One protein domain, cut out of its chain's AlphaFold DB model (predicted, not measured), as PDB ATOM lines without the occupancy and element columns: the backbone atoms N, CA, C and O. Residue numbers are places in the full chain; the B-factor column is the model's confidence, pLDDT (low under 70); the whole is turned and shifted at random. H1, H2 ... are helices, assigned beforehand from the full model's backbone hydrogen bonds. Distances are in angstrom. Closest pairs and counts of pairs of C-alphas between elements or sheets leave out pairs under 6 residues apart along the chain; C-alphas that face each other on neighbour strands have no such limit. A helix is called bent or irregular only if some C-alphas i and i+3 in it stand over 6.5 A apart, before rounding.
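What this domain is: This is residues 91 to 219 of the 219 residues of the protein "Acyl_transf_3 domain-containing protein" of Ancylostoma ceylanicum (UniProt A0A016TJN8). A long, open frame of helices: H1 and H4 pack side by side, running opposite ways, with the shorter H2 and H3 turning between them at one end, while the bent H5 folds back along the long axis, largely free of both, to a small head of H6 and H7. The printed part has 129 residues with seven named helices, H1 to H7 in order, and no named strand; the class is all helix. It is loose, with a radius of gyration of the C-alphas of 19.0 A, and elongated, spanning 61 by 38 by 22 A.

Where its parts are: H1, residues 92 to 119, starts at C-alpha (154.905, 122.720, 87.161) and is 39.5 A long; it is irregular, but only just, with C-alphas 110 and 113 6.8 A apart. H2 is residues 123 to 133, H3 138 to 142, and H4 145 to 165, 30.7 A long. H5, residues 172 to 199, was assigned as one helix by its hydrogen bonds but is bent, with C-alphas 186 and 189 6.9 A apart; its arms are H5a, 172 to 186, and H5b, 189 to 199. H6 is 201 to 206; H7, 208 to 217, ends at C-alpha (134.457, 152.162, 94.732).

How they stand to each other: H1, the hub, touches H4 at a shallow tilt of 32 degrees, opposite ways, closest at the C-alphas of Ala 101 and Gly 148, 5.5 A. H1 and H2 form a hairpin, closest at Leu 119 and Ala 125, C-alphas 4.7 A apart. H2 and H3 touch only at the corner, and so do H6 and H7. H5a is close to H4 but not clearly touching, C-alphas of Trp 164 and Phe 179 7.4 A apart. H5b touches H7, C-alphas of Ala 199 and Ala 211 6.4 A apart. Every O i to N i+4 pair is within hydrogen-bond range in H3, H4, H5a, H5b, H6 and H7; H1 has 20 of 24, H2 6 of 7.

The domain as a whole: The farthest C-alphas, of Pro 123 and Asp 169, are 60.7 A apart. The printed part has no cut and no long link. Its mean pLDDT is 71.2; residues under 70 include 109 to 126 and 197 to 219.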
ATOM      1  N   LEU A  91     157.754 121.537  90.137       64.94
ATOM      2  CA  LEU A  91     156.760 122.537  90.545       64.94
ATOM      3  C   LEU A  91     155.832 122.998  89.413       64.94
ATOM      4  O   LEU A  91     155.098 123.960  89.617       64.94
ATOM      5  N   ASP A  92     155.837 122.358  88.244       67.44
ATOM      6  CA  ASP A  92     154.905 122.720  87.161       67.44
ATOM      7  C   ASP A  92     153.443 122.433  87.549       67.44
ATOM      8  O   ASP A  92     152.526 123.112  87.094       67.44
ATOM      9  N   VAL A  93     153.224 121.541  88.521       72.75
ATOM     10  CA  VAL A  93     151.918 121.349  89.171       72.75
ATOM     11  C   VAL A  93     151.380 122.639  89.814       72.75
ATOM     12  O   VAL A  93     150.170 122.855  89.849       72.75
ATOM     13  N   LEU A  94     152.251 123.551  90.267       73.31
ATOM     14  CA  LEU A  94     151.829 124.839  90.831       73.31
ATOM     15  C   LEU A  94     151.261 125.779  89.765       73.31
ATOM     16  O   LEU A  94     150.414 126.614  90.084       73.31
ATOM     17  N   ASP A  95     151.696 125.652  88.507       71.69
ATOM     18  CA  ASP A  95     151.107 126.415  87.406       71.69
ATOM     19  C   ASP A  95     149.684 125.912  87.103       71.69
ATOM     20  O   ASP A  95     148.803 126.734  86.848       71.69
ATOM     21  N   VAL A  96     149.410 124.609  87.257       74.25
ATOM     22  CA  VAL A  96     148.047 124.044  87.171       74.25
ATOM     23  C   VAL A  96     147.157 124.598  88.284       74.25
ATOM     24  O   VAL A  96     146.082 125.129  88.000       74.25
ATOM     25  N   PHE A  97     147.619 124.567  89.539       75.50
ATOM     26  CA  PHE A  97     146.877 125.164  90.655       75.50
ATOM     27  C   PHE A  97     146.638 126.663  90.461       75.50
ATOM     28  O   PHE A  97     145.562 127.157  90.787       75.50
ATOM     29  N   ARG A  98     147.596 127.394  89.877       75.31
ATOM     30  CA  ARG A  98     147.409 128.811  89.549       75.31
ATOM     31  C   ARG A  98     146.330 129.009  88.487       75.31
ATOM     32  O   ARG A  98     145.516 129.912  88.641       75.31
ATOM     33  N   VAL A  99     146.318 128.213  87.418       76.06
ATOM     34  CA  VAL A  99     145.281 128.307  86.375       76.06
ATOM     35  C   VAL A  99     143.905 128.019  86.970       76.06
ATOM     36  O   VAL A  99     142.978 128.792  86.743       76.06
ATOM     37  N   ILE A 100     143.793 126.976  87.795       79.44
ATOM     38  CA  ILE A 100     142.553 126.646  88.507       79.44
ATOM     39  C   ILE A 100     142.130 127.805  89.418       79.44
ATOM     40  O   ILE A 100     140.969 128.197  89.386       79.44
ATOM     41  N   ALA A 101     143.058 128.407  90.167       75.12
ATOM     42  CA  ALA A 101     142.769 129.554  91.024       75.12
ATOM     43  C   ALA A 101     142.310 130.788  90.222       75.12
ATOM     44  O   ALA A 101     141.366 131.455  90.627       75.12
ATOM     45  N   ILE A 102     142.913 131.073  89.060       76.00
ATOM     46  CA  ILE A 102     142.466 132.164  88.173       76.00
ATOM     47  C   ILE A 102     141.048 131.893  87.663       76.00
ATOM     48  O   ILE A 102     140.205 132.786  87.713       76.00
ATOM     49  N   ILE A 103     140.779 130.676  87.179       79.25
ATOM     50  CA  ILE A 103     139.448 130.287  86.695       79.25
ATOM     51  C   ILE A 103     138.427 130.406  87.827       79.25
ATOM     52  O   ILE A 103     137.354 130.961  87.619       79.25
ATOM     53  N   TRP A 104     138.773 129.955  89.031       77.31
ATOM     54  CA  TRP A 104     137.926 130.091  90.212       77.31
ATOM     55  C   TRP A 104     137.629 131.565  90.513       77.31
ATOM     56  O   TRP A 104     136.462 131.940  90.595       77.31
ATOM     57  N   VAL A 105     138.642 132.434  90.578       73.00
ATOM     58  CA  VAL A 105     138.450 133.881  90.790       73.00
ATOM     59  C   VAL A 105     137.553 134.495  89.704       73.00
ATOM     60  O   VAL A 105     136.641 135.258  90.020       73.00
ATOM     61  N   MET A 106     137.743 134.123  88.432       72.69
ATOM     62  CA  MET A 106     136.884 134.576  87.328       72.69
ATOM     63  C   MET A 106     135.431 134.112  87.498       72.69
ATOM     64  O   MET A 106     134.510 134.915  87.334       72.69
ATOM     65  N   VAL A 107     135.214 132.840  87.842       74.00
ATOM     66  CA  VAL A 107     133.878 132.266  88.067       74.00
ATOM     67  C   VAL A 107     133.199 132.920  89.268       74.00
ATOM     68  O   VAL A 107     132.019 133.249  89.178       74.00
ATOM     69  N   ASN A 108     133.922 133.192  90.353       72.19
ATOM     70  CA  ASN A 108     133.370 133.868  91.525       72.19
ATOM     71  C   ASN A 108     132.964 135.308  91.229       72.19
ATOM     72  O   ASN A 108     131.836 135.696  91.542       72.19
ATOM     73  N   HIS A 109     133.833 136.085  90.579       69.62
ATOM     74  CA  HIS A 109     133.498 137.459  90.211       69.62
ATOM     75  C   HIS A 109     132.380 137.528  89.162       69.62
ATOM     76  O   HIS A 109     131.582 138.458  89.197       69.62
ATOM     77  N   THR A 110     132.261 136.542  88.268       66.62
ATOM     78  CA  THR A 110     131.203 136.528  87.237       66.62
ATOM     79  C   THR A 110     129.870 135.992  87.767       66.62
ATOM     80  O   THR A 110     128.807 136.512  87.433       66.62
ATOM     81  N   GLY A 111     129.905 134.928  88.570       61.41
ATOM     82  CA  GLY A 111     128.724 134.168  88.978       61.41
ATOM     83  C   GLY A 111     128.142 134.568  90.329       61.41
ATOM     84  O   GLY A 111     126.925 134.524  90.489       61.41
ATOM     85  N   SER A 112     128.985 134.964  91.284       58.97
ATOM     86  CA  SER A 112     128.586 135.220  92.671       58.97
ATOM     87  C   SER A 112     128.582 136.713  92.964       58.97
ATOM     88  O   SER A 112     127.523 137.336  92.946       58.97
ATOM     89  N   GLU A 113     129.754 137.324  93.124       56.62
ATOM     90  CA  GLU A 113     129.862 138.712  93.587       56.62
ATOM     91  C   GLU A 113     129.353 139.701  92.542       56.62
ATOM     92  O   GLU A 113     128.499 140.522  92.854       56.62
ATOM     93  N   GLY A 114     129.753 139.564  91.273       55.19
ATOM     94  CA  GLY A 114     129.309 140.473  90.214       55.19
ATOM     95  C   GLY A 114     127.813 140.384  89.911       55.19
ATOM     96  O   GLY A 114     127.217 141.360  89.456       55.19
ATOM     97  N   ARG A 115     127.169 139.242  90.192       59.25
ATOM     98  CA  ARG A 115     125.724 139.067  89.990       59.25
ATOM     99  C   ARG A 115     124.913 139.504  91.205       59.25
ATOM    100  O   ARG A 115     123.905 140.186  91.025       59.25
ATOM    101  N   VAL A 116     125.366 139.172  92.415       57.28
ATOM    102  CA  VAL A 116     124.790 139.684  93.668       57.28
ATOM    103  C   VAL A 116     124.892 141.207  93.695       57.28
ATOM    104  O   VAL A 116     123.898 141.870  93.964       57.28
ATOM    105  N   ASP A 117     126.009 141.783  93.247       54.41
ATOM    106  CA  ASP A 117     126.188 143.230  93.160       54.41
ATOM    107  C   ASP A 117     125.176 143.925  92.236       54.41
ATOM    108  O   ASP A 117     124.775 145.063  92.495       54.41
ATOM    109  N   ILE A 118     124.762 143.278  91.149       56.44
ATOM    110  CA  ILE A 118     123.759 143.822  90.220       56.44
ATOM    111  C   ILE A 118     122.341 143.630  90.771       56.44
ATOM    112  O   ILE A 118     121.451 144.438  90.484       56.44
ATOM    113  N   LEU A 119     122.127 142.560  91.537       59.38
ATOM    114  CA  LEU A 119     120.828 142.172  92.069       59.38
ATOM    115  C   LEU A 119     120.528 142.773  93.444       59.38
ATOM    116  O   LEU A 119     119.368 142.746  93.818       59.38
ATOM    117  N   ASP A 120     121.503 143.339  94.161       57.84
ATOM    118  CA  ASP A 120     121.455 143.772  95.578       57.84
ATOM    119  C   ASP A 120     120.320 144.759  95.949       57.84
ATOM    120  O   ASP A 120     120.130 145.117  97.105       57.84
ATOM    121  N   ARG A 121     119.552 145.231  94.960       61.25
ATOM    122  CA  ARG A 121     118.365 146.093  95.125       61.25
ATOM    123  C   ARG A 121     117.040 145.402  94.796       61.25
ATOM    124  O   ARG A 121     115.995 146.043  94.834       61.25
ATOM    125  N   LEU A 122     117.078 144.133  94.411       66.06
ATOM    126  CA  LEU A 122     115.926 143.319  94.058       66.06
ATOM    127  C   LEU A 122     115.757 142.214  95.106       66.06
ATOM    128  O   LEU A 122     116.745 141.605  95.506       66.06
ATOM    129  N   PRO A 123     114.520 141.853  95.480       66.19
ATOM    130  CA  PRO A 123     114.272 140.729  96.388       66.19
ATOM    131  C   PRO A 123     114.794 139.386  95.834       66.19
ATOM    132  O   PRO A 123     114.997 138.427  96.573       66.19
ATOM    133  N   SER A 124     115.075 139.310  94.527       68.38
ATOM    134  CA  SER A 124     115.727 138.162  93.895       68.38
ATOM    135  C   SER A 124     117.216 138.014  94.235       68.38
ATOM    136  O   SER A 124     117.719 136.896  94.127       68.38
ATOM    137  N   ALA A 125     117.921 139.070  94.672       66.38
ATOM    138  CA  ALA A 125     119.300 138.948  95.164       66.38
ATOM    139  C   ALA A 125     119.372 138.081  96.409       66.38
ATOM    140  O   ALA A 125     120.240 137.223  96.498       66.38
ATOM    141  N   GLU A 126     118.464 138.296  97.356       68.69
ATOM    142  CA  GLU A 126     118.483 137.594  98.633       68.69
ATOM    143  C   GLU A 126     118.169 136.107  98.444       68.69
ATOM    144  O   GLU A 126     118.879 135.246  98.957       68.69
ATOM    145  N   ASN A 127     117.209 135.791  97.570       73.94
ATOM    146  CA  ASN A 127     116.923 134.412  97.169       73.94
ATOM    147  C   ASN A 127     118.094 133.758  96.421       73.94
ATOM    148  O   ASN A 127     118.403 132.591  96.666       73.94
ATOM    149  N   PHE A 128     118.771 134.492  95.532       72.25
ATOM    150  CA  PHE A 128     119.952 133.994  94.821       72.25
ATOM    151  C   PHE A 128     121.126 133.758  95.779       72.25
ATOM    152  O   PHE A 128     121.723 132.684  95.767       72.25
ATOM    153  N   LYS A 129     121.404 134.717  96.664       71.75
ATOM    154  CA  LYS A 129     122.444 134.641  97.691       71.75
ATOM    155  C   LYS A 129     122.200 133.459  98.627       71.75
ATOM    156  O   LYS A 129     123.102 132.651  98.823       71.75
ATOM    157  N   ASN A 130     120.972 133.286  99.113       74.94
ATOM    158  CA  ASN A 130     120.592 132.141  99.941       74.94
ATOM    159  C   ASN A 130     120.716 130.813  99.180       74.94
ATOM    160  O   ASN A 130     121.200 129.836  99.740       74.94
ATOM    161  N   SER A 131     120.355 130.769  97.894       75.19
ATOM    162  CA  SER A 131     120.496 129.558  97.070       75.19
ATOM    163  C   SER A 131     121.958 129.181  96.807       75.19
ATOM    164  O   SER A 131     122.282 127.998  96.732       75.19
ATOM    165  N   VAL A 132     122.849 130.172  96.686       71.19
ATOM    166  CA  VAL A 132     124.292 129.959  96.509       71.19
ATOM    167  C   VAL A 132     124.951 129.552  97.828       71.19
ATOM    168  O   VAL A 132     125.665 128.555  97.851       71.19
ATOM    169  N   HIS A 133     124.689 130.265  98.928       71.44
ATOM    170  CA  HIS A 133     125.320 129.993 100.225       71.44
ATOM    171  C   HIS A 133     124.819 128.713 100.900       71.44
ATOM    172  O   HIS A 133     125.617 128.020 101.524       71.44
ATOM    173  N   ASN A 134     123.536 128.370 100.758       76.69
ATOM    174  CA  ASN A 134     122.985 127.145 101.352       76.69
ATOM    175  C   ASN A 134     123.313 125.890 100.535       76.69
ATOM    176  O   ASN A 134     123.021 124.776 100.967       76.69
ATOM    177  N   ASN A 135     123.914 126.042  99.352       77.31
ATOM    178  CA  ASN A 135     124.399 124.902  98.600       77.31
ATOM    179  C   ASN A 135     125.759 124.447  99.165       77.31
ATOM    180  O   ASN A 135     126.688 125.251  99.221       77.31
ATOM    181  N   PRO A 136     125.933 123.167  99.524       74.56
ATOM    182  CA  PRO A 136     127.163 122.686 100.155       74.56
ATOM    183  C   PRO A 136     128.408 122.798  99.259       74.56
ATOM    184  O   PRO A 136     129.519 122.908  99.767       74.56
ATOM    185  N   ILE A 137     128.238 122.800  97.933       72.81
ATOM    186  CA  ILE A 137     129.339 122.892  96.965       72.81
ATOM    187  C   ILE A 137     129.548 124.351  96.550       72.81
ATOM    188  O   ILE A 137     130.652 124.884  96.661       72.81
ATOM    189  N   PHE A 138     128.486 125.028  96.105       68.31
ATOM    190  CA  PHE A 138     128.592 126.415  95.647       68.31
ATOM    191  C   PHE A 138     128.799 127.405  96.795       68.31
ATOM    192  O   PHE A 138     129.497 128.389  96.599       68.31
ATOM    193  N   GLY A 139     128.294 127.148  97.999       67.44
ATOM    194  CA  GLY A 139     128.524 128.001  99.163       67.44
ATOM    195  C   GLY A 139     129.980 127.962  99.622       67.44
ATOM    196  O   GLY A 139     130.569 129.005  99.893       67.44
ATOM    197  N   ALA A 140     130.595 126.777  99.617       68.62
ATOM    198  CA  ALA A 140     132.009 126.615  99.950       68.62
ATOM    199  C   ALA A 140     132.941 127.226  98.886       68.62
ATOM    200  O   ALA A 140     133.958 127.824  99.232       68.62
ATOM    201  N   LEU A 141     132.592 127.106  97.598       67.56
ATOM    202  CA  LEU A 141     133.423 127.590  96.488       67.56
ATOM    203  C   LEU A 141     133.186 129.074  96.152       67.56
ATOM    204  O   LEU A 141     134.134 129.847  96.007       67.56
ATOM    205  N   LEU A 142     131.926 129.485  96.026       65.88
ATOM    206  CA  LEU A 142     131.525 130.832  95.611       65.88
ATOM    207  C   LEU A 142     131.340 131.801  96.785       65.88
ATOM    208  O   LEU A 142     131.436 133.012  96.590       65.88
ATOM    209  N   GLY A 143     131.063 131.284  97.986       61.88
ATOM    210  CA  GLY A 143     130.923 132.085  99.204       61.88
ATOM    211  C   GLY A 143     132.254 132.425  99.877       61.88
ATOM    212  O   GLY A 143     132.297 133.348 100.683       61.88
ATOM    213  N   ASN A 144     133.342 131.727  99.528       67.38
ATOM    214  CA  ASN A 144     134.683 131.962 100.068       67.38
ATOM    215  C   ASN A 144     135.658 132.447  98.981       67.38
ATOM    216  O   ASN A 144     136.719 131.869  98.748       67.38
ATOM    217  N   SER A 145     135.268 133.507  98.273       63.50
ATOM    218  CA  SER A 145     136.044 134.061  97.156       63.50
ATOM    219  C   SER A 145     137.442 134.545  97.553       63.50
ATOM    220  O   SER A 145     138.390 134.416  96.774       63.50
ATOM    221  N   ALA A 146     137.598 134.993  98.800       66.81
ATOM    222  CA  ALA A 146     138.884 135.375  99.377       66.81
ATOM    223  C   ALA A 146     139.917 134.234  99.329       66.81
ATOM    224  O   ALA A 146     141.070 134.472  98.974       66.81
ATOM    225  N   LEU A 147     139.498 132.987  99.570       73.12
ATOM    226  CA  LEU A 147     140.383 131.819  99.549       73.12
ATOM    227  C   LEU A 147     141.038 131.613  98.171       73.12
ATOM    228  O   LEU A 147     142.233 131.332  98.077       73.12
ATOM    229  N   GLY A 148     140.275 131.780  97.084       69.88
ATOM    230  CA  GLY A 148     140.795 131.649  95.718       69.88
ATOM    231  C   GLY A 148     141.869 132.696  95.402       69.88
ATOM    232  O   GLY A 148     142.901 132.379  94.802       69.88
ATOM    233  N   VAL A 149     141.660 133.932  95.868       72.56
ATOM    234  CA  VAL A 149     142.624 135.034  95.738       72.56
ATOM    235  C   VAL A 149     143.882 134.767  96.566       72.56
ATOM    236  O   VAL A 149     144.994 134.925  96.058       72.56
ATOM    237  N   GLU A 150     143.738 134.317  97.811       77.81
ATOM    238  CA  GLU A 150     144.862 133.988  98.694       77.81
ATOM    239  C   GLU A 150     145.738 132.873  98.112       77.81
ATOM    240  O   GLU A 150     146.957 133.033  98.009       77.81
ATOM    241  N   ILE A 151     145.126 131.781  97.638       77.38
ATOM    242  CA  ILE A 151     145.836 130.679  96.972       77.38
ATOM    243  C   ILE A 151     146.589 131.202  95.744       77.38
ATOM    244  O   ILE A 151     147.775 130.907  95.564       77.38
ATOM    245  N   PHE A 152     145.943 132.024  94.912       77.88
ATOM    246  CA  PHE A 152     146.588 132.623  93.748       77.88
ATOM    247  C   PHE A 152     147.805 133.480  94.131       77.88
ATOM    248  O   PHE A 152     148.857 133.370  93.488       77.88
ATOM    249  N   LEU A 153     147.692 134.317  95.167       80.06
ATOM    250  CA  LEU A 153     148.766 135.197  95.632       80.06
ATOM    251  C   LEU A 153     149.939 134.410  96.216       80.06
ATOM    252  O   LEU A 153     151.083 134.675  95.840       80.06
ATOM    253  N   VAL A 154     149.676 133.411  97.060       81.88
ATOM    254  CA  VAL A 154     150.715 132.563  97.667       81.88
ATOM    255  C   VAL A 154     151.486 131.799  96.590       81.88
ATOM    256  O   VAL A 154     152.718 131.855  96.546       81.88
ATOM    257  N   LEU A 155     150.786 131.157  95.651       79.56
ATOM    258  CA  LEU A 155     151.414 130.415  94.551       79.56
ATOM    259  C   LEU A 155     152.176 131.334  93.583       79.56
ATOM    260  O   LEU A 155     153.230 130.979  93.042       79.56
ATOM    261  N   SER A 156     151.668 132.545  93.354       77.12
ATOM    262  CA  SER A 156     152.335 133.565  92.539       77.12
ATOM    263  C   SER A 156     153.577 134.144  93.211       77.12
ATOM    264  O   SER A 156     154.599 134.331  92.542       77.12
ATOM    265  N   GLY A 157     153.528 134.354  94.527       80.94
ATOM    266  CA  GLY A 157     154.661 134.762  95.350       80.94
ATOM    267  C   GLY A 157     155.762 133.706  95.370       80.94
ATOM    268  O   GLY A 157     156.907 134.018  95.047       80.94
ATOM    269  N   LEU A 158     155.410 132.444  95.632       82.19
ATOM    270  CA  LEU A 158     156.354 131.324  95.697       82.19
ATOM    271  C   LEU A 158     157.118 131.121  94.380       82.19
ATOM    272  O   LEU A 158     158.346 131.017  94.365       82.19
ATOM    273  N   LEU A 159     156.415 131.119  93.246       78.62
ATOM    274  CA  LEU A 159     157.055 130.994  91.933       78.62
ATOM    275  C   LEU A 159     157.865 132.246  91.562       78.62
ATOM    276  O   LEU A 159     158.907 132.134  90.912       78.62
ATOM    277  N   GLY A 160     157.438 133.427  92.018       80.19
ATOM    278  CA  GLY A 160     158.220 134.658  91.925       80.19
ATOM    279  C   GLY A 160     159.546 134.563  92.678       80.19
ATOM    280  O   GLY A 160     160.595 134.836  92.094       80.19
ATOM    281  N   ALA A 161     159.503 134.111  93.932       81.69
ATOM    282  CA  ALA A 161     160.675 133.900  94.774       81.69
ATOM    283  C   ALA A 161     161.616 132.845  94.179       81.69
ATOM    284  O   ALA A 161     162.822 133.054  94.117       81.69
ATOM    285  N   ARG A 162     161.090 131.746  93.629       80.38
ATOM    286  CA  ARG A 162     161.921 130.744  92.944       80.38
ATOM    287  C   ARG A 162     162.573 131.288  91.672       80.38
ATOM    288  O   ARG A 162     163.739 131.001  91.404       80.38
ATOM    289  N   SER A 163     161.832 132.063  90.878       77.31
ATOM    290  CA  SER A 163     162.382 132.710  89.682       77.31
ATOM    291  C   SER A 163     163.512 133.676  90.030       77.31
ATOM    292  O   SER A 163     164.435 133.810  89.232       77.31
ATOM    293  N   TRP A 164     163.430 134.329  91.189       81.88
ATOM    294  CA  TRP A 164     164.504 135.142  91.740       81.88
ATOM    295  C   TRP A 164     165.690 134.268  92.171       81.88
ATOM    296  O   TRP A 164     166.801 134.427  91.682       81.88
ATOM    297  N   LEU A 165     165.458 133.258  93.009       83.69
ATOM    298  CA  LEU A 165     166.530 132.420  93.559       83.69
ATOM    299  C   LEU A 165     167.358 131.676  92.493       83.69
ATOM    300  O   LEU A 165     168.529 131.401  92.721       83.69
ATOM    301  N   ARG A 166     166.802 131.411  91.301       81.38
ATOM    302  CA  ARG A 166     167.531 130.797  90.171       81.38
ATOM    303  C   ARG A 166     168.738 131.592  89.661       81.38
ATOM    304  O   ARG A 166     169.550 131.014  88.950       81.38
ATOM    305  N   LYS A 167     168.814 132.891  89.945       81.88
ATOM    306  CA  LYS A 167     169.906 133.784  89.523       81.88
ATOM    307  C   LYS A 167     170.461 134.577  90.712       81.88
ATOM    308  O   LYS A 167     170.854 135.735  90.572       81.88
ATOM    309  N   ALA A 168     170.407 133.990  91.909       81.06
ATOM    310  CA  ALA A 168     170.828 134.644  93.149       81.06
ATOM    311  C   ALA A 168     172.326 135.004  93.172       81.06
ATOM    312  O   ALA A 168     172.731 135.882  93.923       81.06
ATOM    313  N   ASP A 169     173.121 134.357  92.325       87.00
ATOM    314  CA  ASP A 169     174.543 134.597  92.085       87.00
ATOM    315  C   ASP A 169     174.833 135.895  91.305       87.00
ATOM    316  O   ASP A 169     175.966 136.373  91.280       87.00
ATOM    317  N   GLN A 170     173.824 136.496  90.667       87.75
ATOM    318  CA  GLN A 170     173.998 137.704  89.861       87.75
ATOM    319  C   GLN A 170     174.016 138.991  90.706       87.75
ATOM    320  O   GLN A 170     173.341 139.070  91.734       87.75
ATOM    321  N   PRO A 171     174.691 140.063  90.237       91.12
ATOM    322  CA  PRO A 171     174.674 141.361  90.907       91.12
ATOM    323  C   PRO A 171     173.245 141.871  91.128       91.12
ATOM    324  O   PRO A 171     172.478 142.013  90.166       91.12
ATOM    325  N   PHE A 172     172.921 142.195  92.385       88.75
ATOM    326  CA  PHE A 172     171.562 142.500  92.844       88.75
ATOM    327  C   PHE A 172     170.814 143.471  91.925       88.75
ATOM    328  O   PHE A 172     169.764 143.127  91.397       88.75
ATOM    329  N   PHE A 173     171.365 144.661  91.661       89.19
ATOM    330  CA  PHE A 173     170.667 145.698  90.888       89.19
ATOM    331  C   PHE A 173     170.389 145.304  89.435       89.19
ATOM    332  O   PHE A 173     169.332 145.631  88.891       89.19
ATOM    333  N   LYS A 174     171.317 144.581  88.797       86.19
ATOM    334  CA  LYS A 174     171.151 144.118  87.413       86.19
ATOM    335  C   LYS A 174     170.038 143.076  87.338       86.19
ATOM    336  O   LYS A 174     169.145 143.191  86.498       86.19
ATOM    337  N   HIS A 175     170.079 142.110  88.249       87.25
ATOM    338  CA  HIS A 175     169.087 141.054  88.347       87.25
ATOM    339  C   HIS A 175     167.708 141.602  88.756       87.25
ATOM    340  O   HIS A 175     166.708 141.266  88.123       87.25
ATOM    341  N   TYR A 176     167.656 142.537  89.710       85.44
ATOM    342  CA  TYR A 176     166.442 143.237  90.131       85.44
ATOM    343  C   TYR A 176     165.754 143.955  88.977       85.44
ATOM    344  O   TYR A 176     164.572 143.730  88.708       85.44
ATOM    345  N   ARG A 177     166.509 144.785  88.251       86.12
ATOM    346  CA  ARG A 177     165.984 145.542  87.115       86.12
ATOM    347  C   ARG A 177     165.419 144.610  86.049       86.12
ATOM    348  O   ARG A 177     164.318 144.834  85.558       86.12
ATOM    349  N   GLU A 178     166.147 143.553  85.702       84.31
ATOM    350  CA  GLU A 178     165.698 142.584  84.703       84.31
ATOM    351  C   GLU A 178     164.441 141.821  85.158       84.31
ATOM    352  O   GLU A 178     163.513 141.629  84.369       84.31
ATOM    353  N   PHE A 179     164.378 141.436  86.434       83.69
ATOM    354  CA  PHE A 179     163.229 140.758  87.032       83.69
ATOM    355  C   PHE A 179     161.965 141.628  87.015       83.69
ATOM    356  O   PHE A 179     160.908 141.170  86.573       83.69
ATOM    357  N   ILE A 180     162.072 142.892  87.439       84.69
ATOM    358  CA  ILE A 180     160.941 143.829  87.470       84.69
ATOM    359  C   ILE A 180     160.495 144.207  86.059       84.69
ATOM    360  O   ILE A 180     159.304 144.122  85.774       84.69
ATOM    361  N   ILE A 181     161.416 144.544  85.148       82.38
ATOM    362  CA  ILE A 181     161.062 144.923  83.769       82.38
ATOM    363  C   ILE A 181     160.290 143.798  83.078       82.38
ATOM    364  O   ILE A 181     159.237 144.046  82.497       82.38
ATOM    365  N   ARG A 182     160.757 142.546  83.179       78.88
ATOM    366  CA  ARG A 182     160.055 141.392  82.589       78.88
ATOM    367  C   ARG A 182     158.645 141.227  83.160       78.88
ATOM    368  O   ARG A 182     157.720 140.902  82.422       78.88
ATOM    369  N   ARG A 183     158.477 141.446  84.466       80.00
ATOM    370  CA  ARG A 183     157.186 141.325  85.152       80.00
ATOM    371  C   ARG A 183     156.225 142.442  84.743       80.00
ATOM    372  O   ARG A 183     155.083 142.150  84.403       80.00
ATOM    373  N   VAL A 184     156.697 143.685  84.722       80.06
ATOM    374  CA  VAL A 184     155.909 144.854  84.312       80.06
ATOM    375  C   VAL A 184     155.510 144.738  82.846       80.06
ATOM    376  O   VAL A 184     154.328 144.832  82.548       80.06
ATOM    377  N   LEU A 185     156.440 144.437  81.936       75.25
ATOM    378  CA  LEU A 185     156.123 144.299  80.509       75.25
ATOM    379  C   LEU A 185     155.131 143.164  80.221       75.25
ATOM    380  O   LEU A 185     154.370 143.255  79.266       75.25
ATOM    381  N   ARG A 186     155.111 142.113  81.049       72.38
ATOM    382  CA  ARG A 186     154.153 141.010  80.921       72.38
ATOM    383  C   ARG A 186     152.765 141.349  81.477       72.38
ATOM    384  O   ARG A 186     151.775 140.930  80.893       72.38
ATOM    385  N   LEU A 187     152.685 142.027  82.624       73.81
ATOM    386  CA  LEU A 187     151.425 142.249  83.353       73.81
ATOM    387  C   LEU A 187     150.779 143.600  83.048       73.81
ATOM    388  O   LEU A 187     149.565 143.669  82.871       73.81
ATOM    389  N   ALA A 188     151.579 144.667  83.002       74.06
ATOM    390  CA  ALA A 188     151.082 146.033  82.896       74.06
ATOM    391  C   ALA A 188     150.189 146.242  81.673       74.06
ATOM    392  O   ALA A 188     149.138 146.853  81.846       74.06
ATOM    393  N   PRO A 189     150.500 145.708  80.478       72.88
ATOM    394  CA  PRO A 189     149.615 145.931  79.352       72.88
ATOM    395  C   PRO A 189     148.239 145.299  79.553       72.88
ATOM    396  O   PRO A 189     147.233 145.982  79.409       72.88
ATOM    397  N   SER A 190     148.169 144.034  79.976       68.56
ATOM    398  CA  SER A 190     146.889 143.365  80.237       68.56
ATOM    399  C   SER A 190     146.076 144.075  81.320       68.56
ATOM    400  O   SER A 190     144.864 144.196  81.175       68.56
ATOM    401  N   ILE A 191     146.728 144.585  82.370       70.62
ATOM    402  CA  ILE A 191     146.069 145.348  83.440       70.62
ATOM    403  C   ILE A 191     145.547 146.688  82.913       70.62
ATOM    404  O   ILE A 191     144.388 147.016  83.147       70.62
ATOM    405  N   ILE A 192     146.369 147.446  82.180       73.62
ATOM    406  CA  ILE A 192     145.971 148.732  81.589       73.62
ATOM    407  C   ILE A 192     144.775 148.527  80.658       73.62
ATOM    408  O   ILE A 192     143.802 149.265  80.761       73.62
ATOM    409  N   PHE A 193     144.803 147.499  79.808       69.50
ATOM    410  CA  PHE A 193     143.687 147.175  78.919       69.50
ATOM    411  C   PHE A 193     142.436 146.740  79.664       69.50
ATOM    412  O   PHE A 193     141.343 147.182  79.321       69.50
ATOM    413  N   PHE A 194     142.582 145.913  80.695       69.56
ATOM    414  CA  PHE A 194     141.459 145.501  81.522       69.56
ATOM    415  C   PHE A 194     140.794 146.700  82.204       69.56
ATOM    416  O   PHE A 194     139.585 146.868  82.082       69.56
ATOM    417  N   VAL A 195     141.576 147.564  82.859       68.75
ATOM    418  CA  VAL A 195     141.073 148.787  83.503       68.75
ATOM    419  C   VAL A 195     140.440 149.712  82.470       68.75
ATOM    420  O   VAL A 195     139.365 150.250  82.709       68.75
ATOM    421  N   TYR A 196     141.063 149.857  81.303       70.25
ATOM    422  CA  TYR A 196     140.544 150.684  80.226       70.25
ATOM    423  C   TYR A 196     139.192 150.189  79.704       70.25
ATOM    424  O   TYR A 196     138.290 150.993  79.496       70.25
ATOM    425  N   ILE A 197     139.025 148.878  79.521       68.94
ATOM    426  CA  ILE A 197     137.749 148.285  79.113       68.94
ATOM    427  C   ILE A 197     136.723 148.452  80.241       68.94
ATOM    428  O   ILE A 197     135.653 149.006  80.001       68.94
ATOM    429  N   ALA A 198     137.075 148.045  81.465       64.94
ATOM    430  CA  ALA A 198     136.179 148.005  82.621       64.94
ATOM    431  C   ALA A 198     135.696 149.393  83.080       64.94
ATOM    432  O   ALA A 198     134.525 149.560  83.416       64.94
ATOM    433  N   ALA A 199     136.576 150.397  83.079       64.25
ATOM    434  CA  ALA A 199     136.241 151.787  83.403       64.25
ATOM    435  C   ALA A 199     135.814 152.603  82.166       64.25
ATOM    436  O   ALA A 199     135.390 153.760  82.282       64.25
ATOM    437  N   GLY A 200     135.935 152.012  80.977       67.81
ATOM    438  CA  GLY A 200     135.726 152.668  79.699       67.81
ATOM    439  C   GLY A 200     134.261 152.806  79.286       67.81
ATOM    440  O   GLY A 200     133.343 152.266  79.913       67.81
ATOM    441  N   PRO A 201     134.019 153.526  78.178       62.22
ATOM    442  CA  PRO A 201     132.679 153.717  77.629       62.22
ATOM    443  C   PRO A 201     132.040 152.401  77.159       62.22
ATOM    444  O   PRO A 201     130.818 152.295  77.155       62.22
ATOM    445  N   ILE A 202     132.845 151.374  76.852       66.56
ATOM    446  CA  ILE A 202     132.376 150.037  76.461       66.56
ATOM    447  C   ILE A 202     131.559 149.404  77.593       66.56
ATOM    448  O   ILE A 202     130.386 149.080  77.409       66.56
ATOM    449  N   THR A 203     132.132 149.291  78.794       64.88
ATOM    450  CA  THR A 203     131.405 148.760  79.954       64.88
ATOM    451  C   THR A 203     130.264 149.683  80.374       64.88
ATOM    452  O   THR A 203     129.215 149.185  80.765       64.88
ATOM    453  N   LYS A 204     130.386 151.009  80.223       63.91
ATOM    454  CA  LYS A 204     129.259 151.935  80.462       63.91
ATOM    455  C   LYS A 204     128.076 151.698  79.521       63.91
ATOM    456  O   LYS A 204     126.942 151.871  79.948       63.91
ATOM    457  N   HIS A 205     128.328 151.307  78.275       65.69
ATOM    458  CA  HIS A 205     127.284 151.071  77.282       65.69
ATOM    459  C   HIS A 205     126.628 149.693  77.448       65.69
ATOM    460  O   HIS A 205     125.407 149.601  77.542       65.69
ATOM    461  N   PHE A 206     127.427 148.624  77.551       63.38
ATOM    462  CA  PHE A 206     126.904 147.255  77.655       63.38
ATOM    463  C   PHE A 206     126.477 146.863  79.074       63.38
ATOM    464  O   PHE A 206     125.577 146.046  79.251       63.38
ATOM    465  N   LEU A 207     127.121 147.427  80.098       66.31
ATOM    466  CA  LEU A 207     126.915 147.093  81.511       66.31
ATOM    467  C   LEU A 207     126.850 148.372  82.380       66.31
ATOM    468  O   LEU A 207     127.634 148.533  83.321       66.31
ATOM    469  N   PRO A 208     125.893 149.287  82.122       64.44
ATOM    470  CA  PRO A 208     125.827 150.606  82.768       64.44
ATOM    471  C   PRO A 208     125.776 150.541  84.302       64.44
ATOM    472  O   PRO A 208     126.340 151.394  84.986       64.44
ATOM    473  N   ARG A 209     125.147 149.496  84.858       62.03
ATOM    474  CA  ARG A 209     125.061 149.270  86.312       62.03
ATOM    475  C   ARG A 209     126.413 148.910  86.936       62.03
ATOM    476  O   ARG A 209     126.711 149.370  88.034       62.03
ATOM    477  N   LEU A 210     127.234 148.128  86.231       59.50
ATOM    478  CA  LEU A 210     128.574 147.744  86.681       59.50
ATOM    479  C   LEU A 210     129.509 148.961  86.681       59.50
ATOM    480  O   LEU A 210     130.221 149.204  87.652       59.50
ATOM    481  N   ALA A 211     129.437 149.783  85.630       59.44
ATOM    482  CA  ALA A 211     130.257 150.984  85.512       59.44
ATOM    483  C   ALA A 211     129.972 152.023  86.616       59.44
ATOM    484  O   ALA A 211     130.896 152.655  87.124       59.44
ATOM    485  N   GLN A 212     128.708 152.184  87.027       60.91
ATOM    486  CA  GLN A 212     128.345 153.077  88.135       60.91
ATOM    487  C   GLN A 212     128.879 152.601  89.495       60.91
ATOM    488  O   GLN A 212     129.209 153.437  90.336       60.91
ATOM    489  N   LYS A 213     128.972 151.283  89.725       59.38
ATOM    490  CA  LYS A 213     129.552 150.721  90.954       59.38
ATOM    491  C   LYS A 213     131.073 150.880  90.992       59.38
ATOM    492  O   LYS A 213     131.584 151.364  91.996       59.38
ATOM    493  N   LEU A 214     131.767 150.571  89.895       56.44
ATOM    494  CA  LEU A 214     133.226 150.735  89.795       56.44
ATOM    495  C   LEU A 214     133.668 152.188  90.030       56.44
ATOM    496  O   LEU A 214     134.669 152.433  90.696       56.44
ATOM    497  N   LEU A 215     132.894 153.160  89.538       56.91
ATOM    498  CA  LEU A 215     133.162 154.577  89.790       56.91
ATOM    499  C   LEU A 215     133.005 154.943  91.277       56.91
ATOM    500  O   LEU A 215     133.772 155.748  91.788       56.91
ATOM    501  N   LYS A 216     132.027 154.348  91.972       53.38
ATOM    502  CA  LYS A 216     131.773 154.594  93.400       53.38
ATOM    503  C   LYS A 216     132.764 153.910  94.339       53.38
ATOM    504  O   LYS A 216     132.878 154.358  95.464       53.38
ATOM    505  N   SER A 217     133.433 152.836  93.918       46.84
ATOM    506  CA  SER A 217     134.457 152.162  94.732       46.84
ATOM    507  C   SER A 217     135.856 152.765  94.572       46.84
ATOM    508  O   SER A 217     136.758 152.407  95.321       46.84
ATOM    509  N   MET A 218     136.065 153.610  93.558       42.38
ATOM    510  CA  MET A 218     137.334 154.307  93.301       42.38
ATOM    511  C   MET A 218     137.406 155.710  93.929       42.38
ATOM    512  O   MET A 218     138.469 156.327  93.871       42.38
ATOM    513  N   ILE A 219     136.298 156.210  94.487       38.19
ATOM    514  CA  ILE A 219     136.185 157.476  95.232       38.19
ATOM    515  C   ILE A 219     135.998 157.125  96.705       38.19
ATOM    516  O   ILE A 219     136.649 157.780  97.544       38.19
TER     517      ILE A 219